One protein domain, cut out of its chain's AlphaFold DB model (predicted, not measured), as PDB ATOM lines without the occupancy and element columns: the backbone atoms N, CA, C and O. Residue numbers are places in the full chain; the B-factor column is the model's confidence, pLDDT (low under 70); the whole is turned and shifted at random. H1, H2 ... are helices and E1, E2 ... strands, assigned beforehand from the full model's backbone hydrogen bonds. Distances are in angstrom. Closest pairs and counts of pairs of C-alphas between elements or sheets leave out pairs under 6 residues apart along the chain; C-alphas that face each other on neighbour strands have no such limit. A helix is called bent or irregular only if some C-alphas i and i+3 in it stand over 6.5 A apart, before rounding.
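What this domain is: This is residues 43 to 158 of the 272 residues of an uncharacterized protein of Parabacteroides distasonis (UniProt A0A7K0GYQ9). The main picture is a long, twisted sheet of four strands, with helix H1 over one face and H3b, the last arm of a bent helix, on the other face at the far end of the long hairpin E1 and E2. That hairpin runs along the longest axis of the domain; E3 and E4 pair along part of it, and the short helix H2 and the arm H3a come between E4 and H3b along the chain. The printed part has 116 residues, with three named helices and four named strands in the order H1 E1 E2 E3 E4 H2 H3. The sheet's order is E1 - E2 - E3 - E4, all antiparallel, and the class is mixed, helices and strands. The whole is compact, with a radius of gyration of the C-alphas of 15.5 A, yet its outline is elongated, spanning 48 by 31 by 21 A.

How they stand to each other: Start with H1, residues 43 to 56, which is on the sheet formed by E1, residues 64 to 77, E2, residues 87 to 99, E3, residues 102 to 109, and E4, residues 117 to 121. Its closest C-alphas to E4 are those of Leu 49 and Val 117, 6.4 A apart, and its closest to E3 are those of Ala 45 and Val 108, 6.6 A apart. Go on to the strands and you find a meander, each strand the antiparallel neighbour of the one before, with edge strands E1 and E4. In the hairpin E1 and E2, at 161 degrees, look for N 72 and O 92, 2.9 A apart and within hydrogen-bond range; E1 bends by 77 degrees at residue 67. In the hairpin E2 and E3, at 163 degrees, N 95 and O 106 are within range at 2.8 A. In the hairpin E3 and E4, at 172 degrees, N 107 and O 119 are within range at 2.8 A. H2, residues 126 to 129, is not on the sheet. Helix H3, residues 133 to 158, was assigned as one helix by its hydrogen bonds but is bent: C-alphas 140 and 143 are 7.6 A apart, and its arms H3a, residues 133 to 140, and H3b, residues 143 to 158, stand at a steep tilt of 58 degrees. H2 and H3a are close but not clearly touching, the closest C-alphas being those of Thr 129 and Leu 135, 7.5 A apart. H3a only grazes the sheet, with its residues 138 to 139. H3b is on the sheet, and its closest C-alpha pair with E1 is Gln 147 and Ile 76, at 6.4 A. With H3b on one face of the sheet and H1 on the other, there are three layers, helices on both faces of a sheet; H1 and H3b are apart. Every O i to N i+4 pair is within hydrogen-bond range in H1 and H3a, against 11 of 12 in H3b, while H2 is too short for such a pair.

Where its parts are: Find C-alpha 43 at (160.050, 87.630, 118.643); from there H1 runs 19.9 A to residue 56. E1 begins at C-alpha 64, at (157.899, 75.477, 128.206), and runs 35.3 A; E2 runs back over 36.4 A, and E3 covers 23.4 A. The short E4 and H2 follow, then H3a. H3b runs 23.1 A and ends at C-alpha 158, at (157.905, 113.472, 133.404).

The domain as a whole: Look for the two C-alphas farthest apart, those of Asn 61 and Pro 83, at 48.5 A. The printed part has no cut, and none of its links is long. The mean pLDDT of the printed part is 84.4; it is under 70 at residues 57 to 61, 78 to 86 and 157 to 158.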
ATOM      1  N   ASP A  43     158.923  88.364 118.076       95.19
ATOM      2  CA  ASP A  43     160.050  87.630 118.643       95.19
ATOM      3  C   ASP A  43     160.470  88.254 119.976       95.19
ATOM      4  O   ASP A  43     160.656  87.515 120.944       95.19
ATOM      5  N   GLU A  44     160.454  89.586 120.080       94.12
ATOM      6  CA  GLU A  44     160.569  90.299 121.357       94.12
ATOM      7  C   GLU A  44     159.469  89.844 122.344       94.12
ATOM      8  O   GLU A  44     159.750  89.579 123.514       94.12
ATOM      9  N   ALA A  45     158.224  89.655 121.881       94.88
ATOM     10  CA  ALA A  45     157.099  89.232 122.727       94.88
ATOM     11  C   ALA A  45     157.257  87.799 123.239       94.88
ATOM     12  O   ALA A  45     156.916  87.500 124.388       94.88
ATOM     13  N   LYS A  46     157.782  86.899 122.398       96.06
ATOM     14  CA  LYS A  46     158.110  85.532 122.817       96.06
ATOM     15  C   LYS A  46     159.233  85.531 123.845       96.06
ATOM     16  O   LYS A  46     159.122  84.789 124.816       96.06
ATOM     17  N   SER A  47     160.277  86.335 123.646       94.19
ATOM     18  CA  SER A  47     161.384  86.453 124.600       94.19
ATOM     19  C   SER A  47     160.896  86.971 125.950       94.19
ATOM     20  O   SER A  47     161.144  86.318 126.961       94.19
ATOM     21  N   LEU A  48     160.094  88.041 125.960       91.81
ATOM     22  CA  LEU A  48     159.465  88.564 127.174       91.81
ATOM     23  C   LEU A  48     158.638  87.488 127.903       91.81
ATOM     24  O   LEU A  48     158.739  87.335 129.119       91.81
ATOM     25  N   LEU A  49     157.845  86.703 127.167       93.75
ATOM     26  CA  LEU A  49     157.063  85.609 127.748       93.75
ATOM     27  C   LEU A  49     157.946  84.482 128.302       93.75
ATOM     28  O   LEU A  49     157.668  83.956 129.377       93.75
ATOM     29  N   GLN A  50     158.997  84.096 127.583       92.06
ATOM     30  CA  GLN A  50     159.931  83.061 128.027       92.06
ATOM     31  C   GLN A  50     160.651  83.469 129.315       92.06
ATOM     32  O   GLN A  50     160.760  82.653 130.228       92.06
ATOM     33  N   GLU A  51     161.096  84.723 129.406       88.69
ATOM     34  CA  GLU A  51     161.720  85.274 130.609       88.69
ATOM     35  C   GLU A  51     160.742  85.312 131.784       88.69
ATOM     36  O   GLU A  51     161.075  84.845 132.873       88.69
ATOM     37  N   PHE A  52     159.508  85.773 131.551       88.00
ATOM     38  CA  PHE A  52     158.454  85.778 132.564       88.00
ATOM     39  C   PHE A  52     158.187  84.375 133.131       88.00
ATOM     40  O   PHE A  52     158.117  84.190 134.346       88.00
ATOM     41  N   VAL A  53     158.059  83.369 132.261       86.75
ATOM     42  CA  VAL A  53     157.830  81.978 132.680       86.75
ATOM     43  C   VAL A  53     159.050  81.428 133.425       86.75
ATOM     44  O   VAL A  53     158.890  80.776 134.455       86.75
ATOM     45  N   ALA A  54     160.267  81.708 132.957       83.88
ATOM     46  CA  ALA A  54     161.484  81.260 133.628       83.88
ATOM     47  C   ALA A  54     161.622  81.831 135.053       83.88
ATOM     48  O   ALA A  54     162.071  81.114 135.948       83.88
ATOM     49  N   ASP A  55     161.212  83.083 135.276       79.75
ATOM     50  CA  ASP A  55     161.215  83.714 136.603       79.75
ATOM     51  C   ASP A  55     160.100  83.164 137.511       79.75
ATOM     52  O   ASP A  55     160.322  82.876 138.689       79.75
ATOM     53  N   ALA A  56     158.901  82.941 136.959       74.62
ATOM     54  CA  ALA A  56     157.758  82.424 137.714       74.62
ATOM     55  C   ALA A  56     157.940  80.963 138.174       74.62
ATOM     56  O   ALA A  56     157.517  80.597 139.273       74.62
ATOM     57  N   PHE A  57     158.573  80.115 137.356       68.44
ATOM     58  CA  PHE A  57     158.782  78.699 137.660       68.44
ATOM     59  C   PHE A  57     160.226  78.441 138.104       68.44
ATOM     60  O   PHE A  57     161.083  78.039 137.327       68.44
ATOM     61  N   THR A  58     160.492  78.559 139.407       58.94
ATOM     62  CA  THR A  58     161.828  78.336 140.003       58.94
ATOM     63  C   THR A  58     162.319  76.874 139.972       58.94
ATOM     64  O   THR A  58     163.300  76.530 140.640       58.94
ATOM     65  N   LYS A  59     161.633  75.960 139.270       57.03
ATOM     66  CA  LYS A  59     162.010  74.542 139.173       57.03
ATOM     67  C   LYS A  59     162.841  74.326 137.910       57.03
ATOM     68  O   LYS A  59     162.345  74.500 136.806       57.03
ATOM     69  N   SER A  60     164.075  73.841 138.068       57.72
ATOM     70  CA  SER A  60     165.066  73.676 136.985       57.72
ATOM     71  C   SER A  60     164.674  72.739 135.826       57.72
ATOM     72  O   SER A  60     165.480  72.560 134.920       57.72
ATOM     73  N   ASN A  61     163.497  72.103 135.864       67.31
ATOM     74  CA  ASN A  61     163.078  71.060 134.921       67.31
ATOM     75  C   ASN A  61     161.715  71.330 134.253       67.31
ATOM     76  O   ASN A  61     161.224  70.444 133.557       67.31
ATOM     77  N   THR A  62     161.089  72.494 134.464       75.38
ATOM     78  CA  THR A  62     159.833  72.825 133.773       75.38
ATOM     79  C   THR A  62     160.115  73.075 132.294       75.38
ATOM     80  O   THR A  62     160.921  73.930 131.931       75.38
ATOM     81  N   SER A  63     159.465  72.298 131.435       88.75
ATOM     82  CA  SER A  63     159.498  72.489 129.988       88.75
ATOM     83  C   SER A  63     158.438  73.509 129.586       88.75
ATOM     84  O   SER A  63     157.304  73.433 130.049       88.75
ATOM     85  N   PHE A  64     158.805  74.458 128.726       92.38
ATOM     86  CA  PHE A  64     157.899  75.477 128.206       92.38
ATOM     87  C   PHE A  64     158.147  75.690 126.717       92.38
ATOM     88  O   PHE A  64     159.287  75.896 126.292       92.38
ATOM     89  N   THR A  65     157.086  75.650 125.912       95.44
ATOM     90  CA  THR A  65     157.159  75.953 124.480       95.44
ATOM     91  C   THR A  65     155.977  76.802 124.027       95.44
ATOM     92  O   THR A  65     154.866  76.667 124.529       95.44
ATOM     93  N   ILE A  66     156.215  77.668 123.043       97.00
ATOM     94  CA  ILE A  66     155.178  78.462 122.374       97.00
ATOM     95  C   ILE A  66     154.858  77.760 121.051       97.00
ATOM     96  O   ILE A  66     155.768  77.530 120.252       97.00
ATOM     97  N   LYS A  67     153.594  77.383 120.828       95.44
ATOM     98  CA  LYS A  67     153.169  76.589 119.661       95.44
ATOM     99  C   LYS A  67     152.678  77.461 118.514       95.44
ATOM    100  O   LYS A  67     153.115  77.308 117.378       95.44
ATOM    101  N   GLU A  68     151.777  78.383 118.819       94.88
ATOM    102  CA  GLU A  68     151.138  79.269 117.849       94.88
ATOM    103  C   GLU A  68     150.840  80.626 118.488       94.88
ATOM    104  O   GLU A  68     150.931  80.792 119.707       94.88
ATOM    105  N   HIS A  69     150.501  81.606 117.651       94.81
ATOM    106  CA  HIS A  69     150.092  82.924 118.107       94.81
ATOM    107  C   HIS A  69     148.957  83.486 117.253       94.81
ATOM    108  O   HIS A  69     148.832  83.176 116.066       94.81
ATOM    109  N   LYS A  70     148.168  84.369 117.858       95.19
ATOM    110  CA  LYS A  70     147.191  85.238 117.206       95.19
ATOM    111  C   LYS A  70     147.533  86.679 117.550       95.19
ATOM    112  O   LYS A  70     147.910  86.984 118.678       95.19
ATOM    113  N   LEU A  71     147.396  87.562 116.569       94.38
ATOM    114  CA  LEU A  71     147.574  88.995 116.751       94.38
ATOM    115  C   LEU A  71     146.204  89.667 116.813       94.38
ATOM    116  O   LEU A  71     145.404  89.550 115.883       94.38
ATOM    117  N   LYS A  72     145.965  90.412 117.887       93.06
ATOM    118  CA  LYS A  72     144.837  91.328 118.019       93.06
ATOM    119  C   LYS A  72     145.362  92.751 118.093       93.06
ATOM    120  O   LYS A  72     146.326  93.023 118.792       93.06
ATOM    121  N   THR A  73     144.710  93.669 117.401       91.81
ATOM    122  CA  THR A  73     145.054  95.090 117.461       91.81
ATOM    123  C   THR A  73     144.004  95.826 118.276       91.81
ATOM    124  O   THR A  73     142.814  95.752 117.965       91.81
ATOM    125  N   LEU A  74     144.441  96.513 119.329       89.19
ATOM    126  CA  LEU A  74     143.593  97.348 120.169       89.19
ATOM    127  C   LEU A  74     143.829  98.821 119.845       89.19
ATOM    128  O   LEU A  74     144.965  99.252 119.663       89.19
ATOM    129  N   TYR A  75     142.745  99.586 119.797       87.62
ATOM    130  CA  TYR A  75     142.792 101.035 119.639       87.62
ATOM    131  C   TYR A  75     142.588 101.671 121.007       87.62
ATOM    132  O   TYR A  75     141.544 101.460 121.627       87.62
ATOM    133  N   ILE A  76     143.581 102.425 121.467       85.88
ATOM    134  CA  ILE A  76     143.570 103.093 122.766       85.88
ATOM    135  C   ILE A  76     143.527 104.602 122.535       85.88
ATOM    136  O   ILE A  76     144.388 105.168 121.857       85.88
ATOM    137  N   ASP A  77     142.497 105.248 123.074       80.69
ATOM    138  CA  ASP A  77     142.328 106.697 123.008       80.69
ATOM    139  C   ASP A  77     142.819 107.330 124.319       80.69
ATOM    140  O   ASP A  77     142.202 107.140 125.364       80.69
ATOM    141  N   ASN A  78     143.935 108.064 124.271       69.56
ATOM    142  CA  ASN A  78     144.527 108.753 125.426       69.56
ATOM    143  C   ASN A  78     144.342 110.278 125.359       69.56
ATOM    144  O   ASN A  78     145.100 111.038 125.961       69.56
ATOM    145  N   THR A  79     143.355 110.753 124.597       67.75
ATOM    146  CA  THR A  79     143.185 112.189 124.325       67.75
ATOM    147  C   THR A  79     142.800 113.029 125.544       67.75
ATOM    148  O   THR A  79     143.061 114.229 125.537       67.75
ATOM    149  N   GLU A  80     142.223 112.434 126.593       61.50
ATOM    150  CA  GLU A  80     141.813 113.165 127.804       61.50
ATOM    151  C   GLU A  80     142.900 113.247 128.889       61.50
ATOM    152  O   GLU A  80     142.814 114.094 129.777       61.50
ATOM    153  N   THR A  81     143.921 112.386 128.841       56.44
ATOM    154  CA  THR A  81     144.882 112.193 129.944       56.44
ATOM    155  C   THR A  81     146.288 112.703 129.648       56.44
ATOM    156  O   THR A  81     147.086 112.849 130.575       56.44
ATOM    157  N   LEU A  82     146.604 113.014 128.388       57.56
ATOM    158  CA  LEU A  82     147.942 113.424 127.958       57.56
ATOM    159  C   LEU A  82     147.951 114.834 127.343       57.56
ATOM    160  O   LEU A  82     146.996 115.225 126.675       57.56
ATOM    161  N   PRO A  83     149.063 115.589 127.473       49.31
ATOM    162  CA  PRO A  83     149.253 116.855 126.757       49.31
ATOM    163  C   PRO A  83     149.372 116.675 125.232       49.31
ATOM    164  O   PRO A  83     149.328 117.652 124.487       49.31
ATOM    165  N   VAL A  84     149.509 115.431 124.764       51.38
ATOM    166  CA  VAL A  84     149.513 115.052 123.351       51.38
ATOM    167  C   VAL A  84     148.272 114.204 123.093       51.38
ATOM    168  O   VAL A  84     148.057 113.199 123.763       51.38
ATOM    169  N   THR A  85     147.461 114.570 122.100       52.97
ATOM    170  CA  THR A  85     146.371 113.720 121.604       52.97
ATOM    171  C   THR A  85     146.959 112.497 120.902       52.97
ATOM    172  O   THR A  85     147.149 112.511 119.685       52.97
ATOM    173  N   VAL A  86     147.288 111.453 121.665       62.22
ATOM    174  CA  VAL A  86     147.822 110.198 121.129       62.22
ATOM    175  C   VAL A  86     146.690 109.186 121.006       62.22
ATOM    176  O   VAL A  86     146.001 108.867 121.975       62.22
ATOM    177  N   ARG A  87     146.497 108.688 119.786       70.31
ATOM    178  CA  ARG A  87     145.730 107.469 119.531       70.31
ATOM    179  C   ARG A  87     146.729 106.361 119.287       70.31
ATOM    180  O   ARG A  87     147.401 106.359 118.257       70.31
ATOM    181  N   ASP A  88     146.827 105.451 120.241       78.31
ATOM    182  CA  ASP A  88     147.755 104.338 120.172       78.31
ATOM    183  C   ASP A  88     147.074 103.126 119.533       78.31
ATOM    184  O   ASP A  88     145.921 102.790 119.818       78.31
ATOM    185  N   THR A  89     147.803 102.469 118.636       87.50
ATOM    186  CA  THR A  89     147.416 101.181 118.063       87.50
ATOM    187  C   THR A  89     148.328 100.132 118.672       87.50
ATOM    188  O   THR A  89     149.497 100.048 118.313       87.50
ATOM    189  N   ILE A  90     147.798  99.364 119.619       90.12
ATOM    190  CA  ILE A  90     148.578  98.445 120.445       90.12
ATOM    191  C   ILE A  90     148.355  97.015 119.948       90.12
ATOM    192  O   ILE A  90     147.219  96.523 120.004       90.12
ATOM    193  N   PRO A  91     149.390  96.321 119.444       93.62
ATOM    194  CA  PRO A  91     149.285  94.900 119.178       93.62
ATOM    195  C   PRO A  91     149.258  94.127 120.499       93.62
ATOM    196  O   PRO A  91     149.946  94.454 121.460       93.62
ATOM    197  N   VAL A  92     148.433  93.093 120.549       94.25
ATOM    198  CA  VAL A  92     148.319  92.153 121.662       94.25
ATOM    199  C   VAL A  92     148.445  90.756 121.083       94.25
ATOM    200  O   VAL A  92     147.689  90.371 120.185       94.25
ATOM    201  N   TYR A  93     149.421  90.015 121.587       96.12
ATOM    202  CA  TYR A  93     149.721  88.661 121.157       96.12
ATOM    203  C   TYR A  93     149.059  87.665 122.101       96.12
ATOM    204  O   TYR A  93     149.330  87.658 123.301       96.12
ATOM    205  N   GLU A  94     148.200  86.814 121.554       95.38
ATOM    206  CA  GLU A  94     147.663  85.646 122.246       95.38
ATOM    207  C   GLU A  94     148.456  84.423 121.786       95.38
ATOM    208  O   GLU A  94     148.441  84.081 120.605       95.38
ATOM    209  N   PHE A  95     149.164  83.776 122.704       96.56
ATOM    210  CA  PHE A  95     149.974  82.593 122.440       96.56
ATOM    211  C   PHE A  95     149.270  81.340 122.945       96.56
ATOM    212  O   PHE A  95     148.808  81.321 124.084       96.56
ATOM    213  N   THR A  96     149.274  80.276 122.144       96.50
ATOM    214  CA  THR A  96     149.035  78.918 122.650       96.50
ATOM    215  C   THR A  96     150.381  78.353 123.081       96.50
ATOM    216  O   THR A  96     151.358  78.371 122.320       96.50
ATOM    217  N   THR A  97     150.447  77.879 124.316       95.81
ATOM    218  CA  THR A  97     151.678  77.429 124.966       95.81
ATOM    219  C   THR A  97     151.547  75.980 125.404       95.81
ATOM    220  O   THR A  97     150.449  75.453 125.526       95.81
ATOM    221  N   GLU A  98     152.666  75.323 125.663       95.06
ATOM    222  CA  GLU A  98     152.697  74.002 126.279       95.06
ATOM    223  C   GLU A  98     153.700  74.018 127.425       95.06
ATOM    224  O   GLU A  98     154.875  74.333 127.204       95.06
ATOM    225  N   THR A  99     153.230  73.662 128.618       91.94
ATOM    226  CA  THR A  99     154.039  73.555 129.833       91.94
ATOM    227  C   THR A  99     153.944  72.136 130.369       91.94
ATOM    228  O   THR A  99     152.853  71.656 130.667       91.94
ATOM    229  N   ASP A 100     155.073  71.435 130.473       90.50
ATOM    230  CA  ASP A 100     155.132  70.044 130.959       90.50
ATOM    231  C   ASP A 100     154.140  69.094 130.252       90.50
ATOM    232  O   ASP A 100     153.526  68.213 130.855       90.50
ATOM    233  N   GLY A 101     153.995  69.286 128.935       91.25
ATOM    234  CA  GLY A 101     153.107  68.504 128.071       91.25
ATOM    235  C   GLY A 101     151.623  68.861 128.183       91.25
ATOM    236  O   GLY A 101     150.800  68.181 127.574       91.25
ATOM    237  N   GLN A 102     151.271  69.896 128.949       92.31
ATOM    238  CA  GLN A 102     149.911  70.411 129.051       92.31
ATOM    239  C   GLN A 102     149.755  71.673 128.213       92.31
ATOM    240  O   GLN A 102     150.576  72.584 128.294       92.31
ATOM    241  N   GLU A 103     148.690  71.728 127.419       94.81
ATOM    242  CA  GLU A 103     148.355  72.908 126.625       94.81
ATOM    243  C   GLU A 103     147.809  74.019 127.524       94.81
ATOM    244  O   GLU A 103     146.967  73.773 128.389       94.81
ATOM    245  N   GLY A 104     148.298  75.232 127.298       94.50
ATOM    246  CA  GLY A 104     147.961  76.455 128.006       94.50
ATOM    247  C   GLY A 104     147.900  77.646 127.051       94.50
ATOM    248  O   GLY A 104     148.024  77.502 125.832       94.50
ATOM    249  N   TYR A 105     147.747  78.848 127.597       94.94
ATOM    250  CA  TYR A 105     147.747  80.070 126.797       94.94
ATOM    251  C   TYR A 105     148.385  81.244 127.537       94.94
ATOM    252  O   TYR A 105     148.477  81.265 128.764       94.94
ATOM    253  N   SER A 106     148.836  82.249 126.792       94.75
ATOM    254  CA  SER A 106     149.386  83.489 127.345       94.75
ATOM    255  C   SER A 106     148.951  84.704 126.528       94.75
ATOM    256  O   SER A 106     148.694  84.591 125.334       94.75
ATOM    257  N   VAL A 107     148.867  85.871 127.166       94.81
ATOM    258  CA  VAL A 107     148.513  87.147 126.527       94.81
ATOM    259  C   VAL A 107     149.590  88.174 126.848       94.81
ATOM    260  O   VAL A 107     149.855  88.444 128.021       94.81
ATOM    261  N   VAL A 108     150.202  88.746 125.814       94.94
ATOM    262  CA  VAL A 108     151.341  89.669 125.921       94.94
ATOM    263  C   VAL A 108     151.033  90.967 125.184       94.94
ATOM    264  O   VAL A 108     150.529  90.945 124.059       94.94
ATOM    265  N   VAL A 109     151.338  92.102 125.811       94.00
ATOM    266  CA  VAL A 109     151.219  93.422 125.180       94.00
ATOM    267  C   VAL A 109     152.430  93.659 124.285       94.00
ATOM    268  O   VAL A 109     153.566  93.628 124.746       94.00
ATOM    269  N   GLY A 110     152.183  93.915 123.005       92.44
ATOM    270  CA  GLY A 110     153.194  94.201 121.990       92.44
ATOM    271  C   GLY A 110     153.595  95.675 121.935       92.44
ATOM    272  O   GLY A 110     153.703  96.241 120.852       92.44
ATOM    273  N   ASP A 111     153.797  96.326 123.080       91.12
ATOM    274  CA  ASP A 111     154.240  97.724 123.132       91.12
ATOM    275  C   ASP A 111     155.354  97.920 124.167       91.12
ATOM    276  O   ASP A 111     155.188  97.572 125.336       91.12
ATOM    277  N   LYS A 112     156.473  98.505 123.730       89.12
ATOM    278  CA  LYS A 112     157.709  98.755 124.489       89.12
ATOM    279  C   LYS A 112     157.535  99.737 125.650       89.12
ATOM    280  O   LYS A 112     158.394  99.848 126.515       89.12
ATOM    281  N   ARG A 113     156.424 100.476 125.690       87.69
ATOM    282  CA  ARG A 113     156.088 101.365 126.815       87.69
ATOM    283  C   ARG A 113     155.422 100.610 127.965       87.69
ATOM    284  O   ARG A 113     155.373 101.130 129.074       87.69
ATOM    285  N   VAL A 114     154.891  99.415 127.693       85.12
ATOM    286  CA  VAL A 114     154.149  98.585 128.654       85.12
ATOM    287  C   VAL A 114     154.907  97.294 128.991       85.12
ATOM    288  O   VAL A 114     154.923  96.915 130.156       85.12
ATOM    289  N   GLU A 115     155.510  96.624 127.996       82.50
ATOM    290  CA  GLU A 115     156.338  95.400 128.114       82.50
ATOM    291  C   GLU A 115     155.821  94.390 129.149       82.50
ATOM    292  O   GLU A 115     156.512  93.994 130.088       82.50
ATOM    293  N   LYS A 116     154.561  93.966 128.990       87.62
ATOM    294  CA  LYS A 116     153.839  93.209 130.019       87.62
ATOM    295  C   LYS A 116     153.248  91.912 129.493       87.62
ATOM    296  O   LYS A 116     152.492  91.895 128.518       87.62
ATOM    297  N   VAL A 117     153.510  90.828 130.222       90.81
ATOM    298  CA  VAL A 117     152.722  89.594 130.147       90.81
ATOM    299  C   VAL A 117     151.476  89.795 131.009       90.81
ATOM    300  O   VAL A 117     151.558  89.845 132.234       90.81
ATOM    301  N   LEU A 118     150.312  89.959 130.376       90.44
ATOM    302  CA  LEU A 118     149.045  90.174 131.086       90.44
ATOM    303  C   LEU A 118     148.520  88.889 131.713       90.44
ATOM    304  O   LEU A 118     147.863  88.939 132.754       90.44
ATOM    305  N   ILE A 119     148.729  87.762 131.028       91.25
ATOM    306  CA  ILE A 119     148.197  86.454 131.403       91.25
ATOM    307  C   ILE A 119     149.195  85.383 130.976       91.25
ATOM    308  O   ILE A 119     149.663  85.398 129.839       91.25
ATOM    309  N   SER A 120     149.462  84.423 131.857       91.06
ATOM    310  CA  SER A 120     150.102  83.160 131.500       91.06
ATOM    311  C   SER A 120     149.447  82.031 132.285       91.06
ATOM    312  O   SER A 120     149.429  82.045 133.516       91.06
ATOM    313  N   VAL A 121     148.851  81.084 131.564       90.50
ATOM    314  CA  VAL A 121     148.142  79.928 132.112       90.50
ATOM    315  C   VAL A 121     148.857  78.668 131.623       90.50
ATOM    316  O   VAL A 121     148.787  78.368 130.432       90.50
ATOM    317  N   PRO A 122     149.543  77.918 132.509       89.50
ATOM    318  CA  PRO A 122     150.330  76.746 132.117       89.50
ATOM    319  C   PRO A 122     149.508  75.582 131.565       89.50
ATOM    320  O   PRO A 122     150.042  74.756 130.835       89.50
ATOM    321  N   SER A 123     148.236  75.482 131.958       90.00
ATOM    322  CA  SER A 123     147.337  74.407 131.546       90.00
ATOM    323  C   SER A 123     145.886  74.886 131.514       90.00
ATOM    324  O   SER A 123     145.425  75.505 132.475       90.00
ATOM    325  N   GLY A 124     145.177  74.579 130.428       88.50
ATOM    326  CA  GLY A 124     143.784  74.960 130.188       88.50
ATOM    327  C   GLY A 124     143.621  75.890 128.987       88.50
ATOM    328  O   GLY A 124     144.586  76.427 128.447       88.50
ATOM    329  N   LEU A 125     142.376  76.093 128.563       87.69
ATOM    330  CA  LEU A 125     142.005  76.928 127.421       87.69
ATOM    331  C   LEU A 125     141.139  78.092 127.883       87.69
ATOM    332  O   LEU A 125     140.195  77.879 128.617       87.69
ATOM    333  N   LEU A 126     141.308  79.308 127.365       84.50
ATOM    334  CA  LEU A 126     140.428  80.420 127.763       84.50
ATOM    335  C   LEU A 126     138.923  80.092 127.629       84.50
ATOM    336  O   LEU A 126     138.105  80.498 128.453       84.50
ATOM    337  N   SER A 127     138.538  79.317 126.612       83.81
ATOM    338  CA  SER A 127     137.150  78.888 126.413       83.81
ATOM    339  C   SER A 127     136.599  78.009 127.541       83.81
ATOM    340  O   SER A 127     135.390  78.020 127.757       83.81
ATOM    341  N   ASP A 128     137.449  77.273 128.262       80.31
ATOM    342  CA  ASP A 128     137.038  76.401 129.368       80.31
ATOM    343  C   ASP A 128     136.731  77.157 130.666       80.31
ATOM    344  O   ASP A 128     136.117  76.597 131.565       80.31
ATOM    345  N   THR A 129     137.129  78.426 130.756       79.88
ATOM    346  CA  THR A 129     137.077  79.234 131.984       79.88
ATOM    347  C   THR A 129     136.432  80.596 131.760       79.88
ATOM    348  O   THR A 129     136.070  81.265 132.723       79.88
ATOM    349  N   SER A 130     136.197  80.998 130.509       77.44
ATOM    350  CA  SER A 130     135.568  82.279 130.144       77.44
ATOM    351  C   SER A 130     134.154  82.496 130.702       77.44
ATOM    352  O   SER A 130     133.686  83.634 130.740       77.44
ATOM    353  N   PHE A 131     133.475  81.441 131.168       76.31
ATOM    354  CA  PHE A 131     132.202  81.558 131.887       76.31
ATOM    355  C   PHE A 131     132.370  82.078 133.327       76.31
ATOM    356  O   PHE A 131     131.392  82.457 133.967       76.31
ATOM    357  N   ILE A 132     133.594  82.076 133.866       76.62
ATOM    358  CA  ILE A 132     133.910  82.622 135.185       76.62
ATOM    359  C   ILE A 132     133.938  84.145 135.072       76.62
ATOM    360  O   ILE A 132     134.851  84.725 134.485       76.62
ATOM    361  N   GLU A 133     132.940  84.789 135.676       80.25
ATOM    362  CA  GLU A 133     132.710  86.226 135.523       80.25
ATOM    363  C   GLU A 133     133.945  87.104 135.803       80.25
ATOM    364  O   GLU A 133     134.276  87.927 134.953       80.25
ATOM    365  N   PRO A 134     134.709  86.912 136.900       79.19
ATOM    366  CA  PRO A 134     135.936  87.678 137.127       79.19
ATOM    367  C   PRO A 134     136.957  87.613 135.981       79.19
ATOM    368  O   PRO A 134     137.534  88.639 135.621       79.19
ATOM    369  N   LEU A 135     137.162  86.435 135.382       83.62
ATOM    370  CA  LEU A 135     138.091  86.278 134.259       83.62
ATOM    371  C   LEU A 135     137.545  86.976 133.010       83.62
ATOM    372  O   LEU A 135     138.285  87.667 132.310       83.62
ATOM    373  N   ARG A 136     136.235  86.851 132.761       83.81
ATOM    374  CA  ARG A 136     135.550  87.538 131.660       83.81
ATOM    375  C   ARG A 136     135.686  89.058 131.764       83.81
ATOM    376  O   ARG A 136     135.972  89.708 130.759       83.81
ATOM    377  N   LEU A 137     135.511  89.614 132.964       83.81
ATOM    378  CA  LEU A 137     135.675  91.045 133.234       83.81
ATOM    379  C   LEU A 137     137.126  91.492 133.027       83.81
ATOM    380  O   LEU A 137     137.347  92.483 132.340       83.81
ATOM    381  N   TYR A 138     138.107  90.729 133.524       88.19
ATOM    382  CA  TYR A 138     139.525  91.039 133.313       88.19
ATOM    383  C   TYR A 138     139.870  91.135 131.820       88.19
ATOM    384  O   TYR A 138     140.436  92.130 131.381       88.19
ATOM    385  N   TYR A 139     139.450  90.149 131.019       88.56
ATOM    386  CA  TYR A 139     139.644  90.163 129.566       88.56
ATOM    387  C   TYR A 139     138.946  91.330 128.867       88.56
ATOM    388  O   TYR A 139     139.508  91.927 127.946       88.56
ATOM    389  N   ARG A 140     137.715  91.650 129.283       88.12
ATOM    390  CA  ARG A 140     136.954  92.788 128.753       88.12
ATOM    391  C   ARG A 140     137.674  94.111 129.020       88.12
ATOM    392  O   ARG A 140     137.656  94.986 128.159       88.12
ATOM    393  N   ASP A 141     138.321  94.222 130.174       90.38
ATOM    394  CA  ASP A 141     138.910  95.464 130.661       90.38
ATOM    395  C   ASP A 141     140.402  95.617 130.270       90.38
ATOM    396  O   ASP A 141     141.001  96.652 130.555       90.38
ATOM    397  N   ILE A 142     140.998  94.664 129.527       90.19
ATOM    398  CA  ILE A 142     142.378  94.751 128.993       90.19
ATOM    399  C   ILE A 142     142.694  96.101 128.318       90.19
ATOM    400  O   ILE A 142     143.744  96.665 128.628       90.19
ATOM    401  N   PRO A 143     141.845  96.670 127.432       90.44
ATOM    402  CA  PRO A 143     142.130  97.972 126.830       90.44
ATOM    403  C   PRO A 143     142.300  99.086 127.871       90.44
ATOM    404  O   PRO A 143     143.200  99.908 127.744       90.44
ATOM    405  N   MET A 144     141.478  99.084 128.924       86.81
ATOM    406  CA  MET A 144     141.570 100.053 130.020       86.81
ATOM    407  C   MET A 144     142.847  99.842 130.846       86.81
ATOM    408  O   MET A 144     143.486 100.816 131.226       86.81
ATOM    409  N   LEU A 145     143.250  98.592 131.097       88.38
ATOM    410  CA  LEU A 145     144.504  98.291 131.804       88.38
ATOM    411  C   LEU A 145     145.727  98.795 131.023       88.38
ATOM    412  O   LEU A 145     146.594  99.449 131.593       88.38
ATOM    413  N   ILE A 146     145.757  98.570 129.706       88.88
ATOM    414  CA  ILE A 146     146.812  99.098 128.825       88.88
ATOM    415  C   ILE A 146     146.797 100.632 128.827       88.88
ATOM    416  O   ILE A 146     147.851 101.258 128.884       88.88
ATOM    417  N   GLN A 147     145.613 101.250 128.801       86.75
ATOM    418  CA  GLN A 147     145.464 102.704 128.897       86.75
ATOM    419  C   GLN A 147     146.091 103.261 130.186       86.75
ATOM    420  O   GLN A 147     146.784 104.276 130.155       86.75
ATOM    421  N   GLN A 148     145.873 102.588 131.319       86.06
ATOM    422  CA  GLN A 148     146.453 102.962 132.610       86.06
ATOM    423  C   GLN A 148     147.979 102.821 132.617       86.06
ATOM    424  O   GLN A 148     148.654 103.764 133.029       86.06
ATOM    425  N   ASP A 149     148.511 101.702 132.117       87.19
ATOM    426  CA  ASP A 149     149.959 101.473 132.015       87.19
ATOM    427  C   ASP A 149     150.622 102.543 131.113       87.19
ATOM    428  O   ASP A 149     151.656 103.110 131.468       87.19
ATOM    429  N   LEU A 150     149.992 102.910 129.989       85.62
ATOM    430  CA  LEU A 150     150.468 103.992 129.115       85.62
ATOM    431  C   LEU A 150     150.443 105.355 129.817       85.62
ATOM    432  O   LEU A 150     151.422 106.096 129.759       85.62
ATOM    433  N   ASN A 151     149.349 105.694 130.505       82.44
ATOM    434  CA  ASN A 151     149.257 106.939 131.272       82.44
ATOM    435  C   ASN A 151     150.359 107.025 132.339       82.44
ATOM    436  O   ASN A 151     150.959 108.087 132.511       82.44
ATOM    437  N   GLN A 152     150.652 105.911 133.016       81.75
ATOM    438  CA  GLN A 152     151.748 105.825 133.976       81.75
ATOM    439  C   GLN A 152     153.105 106.034 133.298       81.75
ATOM    440  O   GLN A 152     153.874 106.869 133.767       81.75
ATOM    441  N   TYR A 153     153.378 105.374 132.169       81.94
ATOM    442  CA  TYR A 153     154.607 105.584 131.397       81.94
ATOM    443  C   TYR A 153     154.828 107.069 131.077       81.94
ATOM    444  O   TYR A 153     155.898 107.625 131.336       81.94
ATOM    445  N   TYR A 154     153.803 107.758 130.569       77.50
ATOM    446  CA  TYR A 154     153.913 109.179 130.235       77.50
ATOM    447  C   TYR A 154     154.072 110.087 131.461       77.50
ATOM    448  O   TYR A 154     154.729 111.125 131.351       77.50
ATOM    449  N   ALA A 155     153.508 109.715 132.613       75.50
ATOM    450  CA  ALA A 155     153.697 110.428 133.874       75.50
ATOM    451  C   ALA A 155     155.112 110.216 134.445       75.50
ATOM    452  O   ALA A 155     155.792 111.181 134.784       75.50
ATOM    453  N   GLU A 156     155.615 108.981 134.470       71.19
ATOM    454  CA  GLU A 156     156.964 108.643 134.949       71.19
ATOM    455  C   GLU A 156     158.069 109.224 134.061       71.19
ATOM    456  O   GLU A 156     159.128 109.622 134.549       71.19
ATOM    457  N   THR A 157     157.820 109.341 132.753       60.97
ATOM    458  CA  THR A 157     158.733 110.037 131.832       60.97
ATOM    459  C   THR A 157     158.887 111.518 132.217       60.97
ATOM    460  O   THR A 157     159.945 112.102 131.984       60.97
ATOM    461  N   GLN A 158     157.870 112.111 132.855       56.28
ATOM    462  CA  GLN A 158     157.905 113.472 133.404       56.28
ATOM    463  C   GLN A 158     158.465 113.518 134.841       56.28
ATOM    464  O   GLN A 158     159.125 114.490 135.200       56.28
TER     465      GLN A 158